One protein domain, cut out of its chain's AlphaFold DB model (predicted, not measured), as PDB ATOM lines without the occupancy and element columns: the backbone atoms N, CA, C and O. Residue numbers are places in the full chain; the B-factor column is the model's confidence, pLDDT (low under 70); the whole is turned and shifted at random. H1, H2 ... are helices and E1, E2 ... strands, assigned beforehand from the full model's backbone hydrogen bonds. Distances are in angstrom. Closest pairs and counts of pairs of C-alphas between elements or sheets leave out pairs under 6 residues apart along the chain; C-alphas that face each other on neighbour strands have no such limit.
ATOM      1  N   ASP A  61     203.105 151.055 105.161       74.81
ATOM      2  CA  ASP A  61     202.473 151.933 106.140       74.81
ATOM      3  C   ASP A  61     202.633 153.390 105.716       74.81
ATOM      4  O   ASP A  61     203.688 154.007 105.883       74.81
ATOM      5  N   GLN A  62     201.570 153.949 105.142       73.31
ATOM      6  CA  GLN A  62     201.581 155.298 104.588       73.31
ATOM      7  C   GLN A  62     200.396 156.096 105.101       73.31
ATOM      8  O   GLN A  62     199.248 155.754 104.847       73.31
ATOM      9  N   TRP A  63     200.683 157.223 105.755       67.50
ATOM     10  CA  TRP A  63     199.672 158.159 106.269       67.50
ATOM     11  C   TRP A  63     198.820 158.807 105.162       67.50
ATOM     12  O   TRP A  63     197.797 159.444 105.426       67.50
ATOM     13  N   HIS A  64     199.248 158.657 103.909       67.62
ATOM     14  CA  HIS A  64     198.499 159.040 102.718       67.62
ATOM     15  C   HIS A  64     197.352 158.072 102.389       67.62
ATOM     16  O   HIS A  64     196.461 158.442 101.630       67.62
ATOM     17  N   ASN A  65     197.333 156.877 102.981       66.75
ATOM     18  CA  ASN A  65     196.336 155.834 102.753       66.75
ATOM     19  C   ASN A  65     195.539 155.607 104.048       66.75
ATOM     20  O   ASN A  65     195.642 154.565 104.691       66.75
ATOM     21  N   ASP A  66     194.773 156.615 104.466       66.94
ATOM     22  CA  ASP A  66     193.865 156.506 105.612       66.94
ATOM     23  C   ASP A  66     192.438 156.286 105.109       66.94
ATOM     24  O   ASP A  66     191.915 157.118 104.364       66.94
ATOM     25  N   VAL A  67     191.771 155.233 105.574       62.72
ATOM     26  CA  VAL A  67     190.346 154.999 105.312       62.72
ATOM     27  C   VAL A  67     189.566 155.272 106.597       62.72
ATOM     28  O   VAL A  67     189.765 154.608 107.614       62.72
ATOM     29  N   PHE A  68     188.689 156.281 106.586       58.62
ATOM     30  CA  PHE A  68     187.868 156.676 107.742       58.62
ATOM     31  C   PHE A  68     188.678 156.956 109.017       58.62
ATOM     32  O   PHE A  68     188.317 156.535 110.115       58.62
ATOM     33  N   SER A  69     189.798 157.673 108.879       57.78
ATOM     34  CA  SER A  69     190.706 157.997 109.994       57.78
ATOM     35  C   SER A  69     191.311 156.783 110.711       57.78
ATOM     36  O   SER A  69     191.876 156.938 111.795       57.78
ATOM     37  N   LYS A  70     191.230 155.589 110.114       59.44
ATOM     38  CA  LYS A  70     191.997 154.421 110.535       59.44
ATOM     39  C   LYS A  70     193.212 154.283 109.619       59.44
ATOM     40  O   LYS A  70     193.030 154.328 108.401       59.44
ATOM     41  N   PRO A  71     194.419 154.096 110.180       63.25
ATOM     42  CA  PRO A  71     195.568 153.702 109.384       63.25
ATOM     43  C   PRO A  71     195.233 152.399 108.662       63.25
ATOM     44  O   PRO A  71     194.853 151.413 109.300       63.25
ATOM     45  N   THR A  72     195.337 152.406 107.341       65.06
ATOM     46  CA  THR A  72     195.217 151.203 106.521       65.06
ATOM     47  C   THR A  72     196.536 150.975 105.814       65.06
ATOM     48  O   THR A  72     197.143 151.915 105.304       65.06
ATOM     49  N   ASN A  73     196.997 149.726 105.777       77.31
ATOM     50  CA  ASN A  73     198.157 149.404 104.959       77.31
ATOM     51  C   ASN A  73     197.779 149.527 103.468       77.31
ATOM     52  O   ASN A  73     196.607 149.447 103.064       77.31
ATOM     53  N   GLN A  74     198.784 149.755 102.634       77.38
ATOM     54  CA  GLN A  74     198.604 149.914 101.196       77.38
ATOM     55  C   GLN A  74     197.925 148.693 100.532       77.38
ATOM     56  O   GLN A  74     196.994 148.913  99.754       77.38
ATOM     57  N   PRO A  75     198.274 147.424 100.840       81.38
ATOM     58  CA  PRO A  75     197.570 146.268 100.277       81.38
ATOM     59  C   PRO A  75     196.055 146.256 100.530       81.38
ATOM     60  O   PRO A  75     195.284 145.972  99.613       81.38
ATOM     61  N   ASP A  76     195.613 146.577 101.746       80.56
ATOM     62  CA  ASP A  76     194.191 146.594 102.111       80.56
ATOM     63  C   ASP A  76     193.447 147.750 101.440       80.56
ATOM     64  O   ASP A  76     192.314 147.580 100.974       80.56
ATOM     65  N   THR A  77     194.116 148.897 101.302       79.94
ATOM     66  CA  THR A  77     193.609 150.046 100.538       79.94
ATOM     67  C   THR A  77     193.368 149.656  99.078       79.94
ATOM     68  O   THR A  77     192.276 149.868  98.552       79.94
ATOM     69  N   LEU A  78     194.350 149.012  98.436       82.31
ATOM     70  CA  LEU A  78     194.256 148.596  97.034       82.31
ATOM     71  C   LEU A  78     193.186 147.525  96.797       82.31
ATOM     72  O   LEU A  78     192.457 147.607  95.810       82.31
ATOM     73  N   ARG A  79     193.036 146.556  97.710       83.12
ATOM     74  CA  ARG A  79     191.967 145.537  97.636       83.12
ATOM     75  C   ARG A  79     190.565 146.131  97.766       83.12
ATOM     76  O   ARG A  79     189.608 145.533  97.286       83.12
ATOM     77  N   SER A  80     190.445 147.282  98.423       81.00
ATOM     78  CA  SER A  80     189.166 147.950  98.670       81.00
ATOM     79  C   SER A  80     188.762 148.914  97.551       81.00
ATOM     80  O   SER A  80     187.656 149.461  97.588       81.00
ATOM     81  N   LEU A  81     189.628 149.136  96.552       81.88
ATOM     82  CA  LEU A  81     189.342 150.040  95.443       81.88
ATOM     83  C   LEU A  81     188.159 149.548  94.611       81.88
ATOM     84  O   LEU A  81     188.150 148.437  94.085       81.88
ATOM     85  N   ARG A  82     187.171 150.428  94.437       86.69
ATOM     86  CA  ARG A  82     186.024 150.190  93.561       86.69
ATOM     87  C   ARG A  82     186.197 150.967  92.269       86.69
ATOM     88  O   ARG A  82     186.022 152.182  92.252       86.69
ATOM     89  N   MET A  83     186.497 150.254  91.187       88.06
ATOM     90  CA  MET A  83     186.712 150.850  89.864       88.06
ATOM     91  C   MET A  83     185.493 151.639  89.367       88.06
ATOM     92  O   MET A  83     185.653 152.671  88.731       88.06
ATOM     93  N   GLU A  84     184.278 151.215  89.722       89.00
ATOM     94  CA  GLU A  84     183.031 151.941  89.435       89.00
ATOM     95  C   GLU A  84     183.043 153.369  89.994       89.00
ATOM     96  O   GLU A  84     182.673 154.307  89.294       89.00
ATOM     97  N   ASN A  85     183.540 153.547  91.222       85.62
ATOM     98  CA  ASN A  85     183.663 154.864  91.838       85.62
ATOM     99  C   ASN A  85     184.714 155.721  91.118       85.62
ATOM    100  O   ASN A  85     184.502 156.908  90.898       85.62
ATOM    101  N   ILE A  86     185.828 155.112  90.700       89.44
ATOM    102  CA  ILE A  86     186.871 155.802  89.927       89.44
ATOM    103  C   ILE A  86     186.314 156.259  88.576       89.44
ATOM    104  O   ILE A  86     186.532 157.400  88.184       89.44
ATOM    105  N   ASN A  87     185.548 155.403  87.896       92.06
ATOM    106  CA  ASN A  87     184.913 155.734  86.622       92.06
ATOM    107  C   ASN A  87     183.889 156.868  86.762       92.06
ATOM    108  O   ASN A  87     183.800 157.711  85.875       92.06
ATOM    109  N   ALA A  88     183.133 156.903  87.864       89.50
ATOM    110  CA  ALA A  88     182.155 157.958  88.121       89.50
ATOM    111  C   ALA A  88     182.811 159.299  88.501       89.50
ATOM    112  O   ALA A  88     182.360 160.349  88.054       89.50
ATOM    113  N   ALA A  89     183.876 159.270  89.307       87.06
ATOM    114  CA  ALA A  89     184.530 160.476  89.821       87.06
ATOM    115  C   ALA A  89     185.646 161.023  88.910       87.06
ATOM    116  O   ALA A  89     186.040 162.179  89.044       87.06
ATOM    117  N   GLY A  90     186.215 160.195  88.027       89.50
ATOM    118  CA  GLY A  90     187.374 160.512  87.177       89.50
ATOM    119  C   GLY A  90     188.717 160.548  87.921       89.50
ATOM    120  O   GLY A  90     189.755 160.224  87.348       89.50
ATOM    121  N   TYR A  91     188.707 160.892  89.208       87.31
ATOM    122  CA  TYR A  91     189.857 160.848  90.104       87.31
ATOM    123  C   TYR A  91     189.387 160.566  91.529       87.31
ATOM    124  O   TYR A  91     188.390 161.125  91.986       87.31
ATOM    125  N   VAL A  92     190.125 159.726  92.254       85.06
ATOM    126  CA  VAL A  92     189.880 159.477  93.677       85.06
ATOM    127  C   VAL A  92     191.180 159.593  94.456       85.06
ATOM    128  O   VAL A  92     192.225 159.104  94.025       85.06
ATOM    129  N   SER A  93     191.111 160.219  95.630       83.31
ATOM    130  CA  SER A  93     192.201 160.133  96.596       83.31
ATOM    131  C   SER A  93     192.123 158.795  97.324       83.31
ATOM    132  O   SER A  93     191.049 158.372  97.746       83.31
ATOM    133  N   LEU A  94     193.269 158.143  97.512       79.88
ATOM    134  CA  LEU A  94     193.373 156.962  98.377       79.88
ATOM    135  C   LEU A  94     193.305 157.326  99.862       79.88
ATOM    136  O   LEU A  94     193.087 156.462 100.710       79.88
ATOM    137  N   ARG A  95     193.423 158.621 100.169       76.56
ATOM    138  CA  ARG A  95     193.078 159.167 101.467       76.56
ATOM    139  C   ARG A  95     191.579 159.426 101.512       76.56
ATOM    140  O   ARG A  95     191.088 160.364 100.888       76.56
ATOM    141  N   CYS A  96     190.866 158.665 102.328       68.50
ATOM    142  CA  CYS A  96     189.496 158.983 102.695       68.50
ATOM    143  C   CYS A  96     189.453 159.503 104.140       68.50
ATOM    144  O   CYS A  96     189.150 158.782 105.096       68.50
ATOM    145  N   LYS A  97     189.726 160.806 104.276       63.16
ATOM    146  CA  LYS A  97     189.307 161.620 105.425       63.16
ATOM    147  C   LYS A  97     188.229 162.611 104.980       63.16
ATOM    148  O   LYS A  97     188.292 163.050 103.832       63.16
ATOM    149  N   PRO A  98     187.306 163.023 105.874       58.53
ATOM    150  CA  PRO A  98     186.306 164.045 105.557       58.53
ATOM    151  C   PRO A  98     186.943 165.296 104.949       58.53
ATOM    152  O   PRO A  98     186.379 165.898 104.050       58.53
ATOM    153  N   HIS A  99     188.149 165.654 105.407       51.03
ATOM    154  CA  HIS A  99     188.968 166.708 104.820       51.03
ATOM    155  C   HIS A  99     190.462 166.333 104.833       51.03
ATOM    156  O   HIS A  99     190.980 165.954 105.890       51.03
ATOM    157  N   PRO A 100     191.197 166.501 103.715       55.62
ATOM    158  CA  PRO A 100     190.728 166.557 102.324       55.62
ATOM    159  C   PRO A 100     190.578 165.132 101.750       55.62
ATOM    160  O   PRO A 100     191.504 164.333 101.899       55.62
ATOM    161  N   GLY A 101     189.463 164.800 101.083       55.59
ATOM    162  CA  GLY A 101     189.431 163.617 100.204       55.59
ATOM    163  C   GLY A 101     188.113 162.850 100.068       55.59
ATOM    164  O   GLY A 101     187.794 162.447  98.953       55.59
ATOM    165  N   CYS A 102     187.337 162.639 101.137       61.00
ATOM    166  CA  CYS A 102     186.037 161.968 101.005       61.00
ATOM    167  C   CYS A 102     184.953 162.980 100.570       61.00
ATOM    168  O   CYS A 102     184.906 164.078 101.129       61.00
ATOM    169  N   PRO A 103     184.043 162.618  99.648       62.56
ATOM    170  CA  PRO A 103     182.785 163.335  99.461       62.56
ATOM    171  C   PRO A 103     182.000 163.422 100.782       62.56
ATOM    172  O   PRO A 103     182.075 162.484 101.585       62.56
ATOM    173  N   PRO A 104     181.220 164.495 101.003       59.19
ATOM    174  CA  PRO A 104     180.408 164.647 102.213       59.19
ATOM    175  C   PRO A 104     179.414 163.489 102.406       59.19
ATOM    176  O   PRO A 104     179.161 163.088 103.536       59.19
ATOM    177  N   ASP A 105     178.942 162.879 101.317       58.12
ATOM    178  CA  ASP A 105     177.967 161.776 101.344       58.12
ATOM    179  C   ASP A 105     178.524 160.457 101.907       58.12
ATOM    180  O   ASP A 105     177.776 159.518 102.170       58.12
ATOM    181  N   ILE A 106     179.845 160.361 102.090       56.53
ATOM    182  CA  ILE A 106     180.506 159.189 102.684       56.53
ATOM    183  C   ILE A 106     180.635 159.348 104.212       56.53
ATOM    184  O   ILE A 106     181.060 158.423 104.905       56.53
ATOM    185  N   GLU A 107     180.251 160.497 104.777       55.97
ATOM    186  CA  GLU A 107     180.294 160.738 106.216       55.97
ATOM    187  C   GLU A 107     179.121 160.034 106.937       55.97
ATOM    188  O   GLU A 107     177.970 160.422 106.757       55.97
ATOM    189  N   PRO A 108     179.367 159.048 107.827       55.66
ATOM    190  CA  PRO A 108     178.291 158.338 108.533       55.66
ATOM    191  C   PRO A 108     177.463 159.231 109.471       55.66
ATOM    192  O   PRO A 108     176.402 158.822 109.937       55.66
ATOM    193  N   THR A 109     177.980 160.416 109.802       54.72
ATOM    194  CA  THR A 109     177.384 161.386 110.729       54.72
ATOM    195  C   THR A 109     176.655 162.534 110.042       54.72
ATOM    196  O   THR A 109     175.977 163.296 110.733       54.72
ATOM    197  N   THR A 110     176.723 162.628 108.713       51.41
ATOM    198  CA  THR A 110     176.021 163.664 107.950       51.41
ATOM    199  C   THR A 110     174.863 163.010 107.202       51.41
ATOM    200  O   THR A 110     175.086 162.086 106.421       51.41
ATOM    201  N   PRO A 111     173.604 163.417 107.448       48.78
ATOM    202  CA  PRO A 111     172.482 162.941 106.651       48.78
ATOM    203  C   PRO A 111     172.753 163.279 105.186       48.78
ATOM    204  O   PRO A 111     173.098 164.425 104.895       48.78
ATOM    205  N   ALA A 112     172.593 162.300 104.289       52.81
ATOM    206  CA  ALA A 112     172.624 162.548 102.852       52.81
ATOM    207  C   ALA A 112     171.749 163.772 102.556       52.81
ATOM    208  O   ALA A 112     170.597 163.838 103.008       52.81
ATOM    209  N   ALA A 113     172.315 164.771 101.877       53.12
ATOM    210  CA  ALA A 113     171.529 165.917 101.455       53.12
ATOM    211  C   ALA A 113     170.357 165.389 100.609       53.12
ATOM    212  O   ALA A 113     170.566 164.489  99.794       53.12
ATOM    213  N   PRO A 114     169.120 165.871 100.815       45.16
ATOM    214  CA  PRO A 114     167.999 165.409 100.012       45.16
ATOM    215  C   PRO A 114     168.282 165.723  98.541       45.16
ATOM    216  O   PRO A 114     168.650 166.856  98.229       45.16
TER     217      PRO A 114
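This is residues 61 to 114 of the 118 residues of an uncharacterized protein of Baudoinia panamericana (strain UAMH 10762) (UniProt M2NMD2). What shape? A hairpin of two antiparallel strands, E1 and E2, with helix H1 beside E1, makes one end; residues 84 to 91, of which 84 to 89 belong to H2, stick out, and an unnamed tail reaches the other end. What parts? The 54 printed residues, mixed helices and strands, hold E1, E2, H1, H2 in order, under half in named elements. It is only just compact, close to loose: radius of gyration 11.6 A, spans 37 by 24 by 16 A.

Where are the strands? E1, residues 61 to 67, 12.5 A long, starts at C-alpha (202.473, 151.933, 106.140); E2 is residues 70 to 73. And the helices? H1 is residues 74 to 79; H2, residues 83 to 89, ends at C-alpha (184.530, 160.476, 89.821).

What pairs? In the hairpin E1 and E2, N 67 and O 70 are 3.2 A apart. What about helices? The closest C-alphas of E1 and H1, Asn 65 and Gln 74, are 6.5 A apart; H2 is apart from E1, E2 and H1. In both helices every O i to N i+4 pair is within hydrogen-bond range.

How long? The farthest C-alphas, Asp 61 and Pro 114, are 37.5 A apart. Any weakness? The printed part has no cut; pLDDT is under 70 at residues 63 to 72 and 96 to 114.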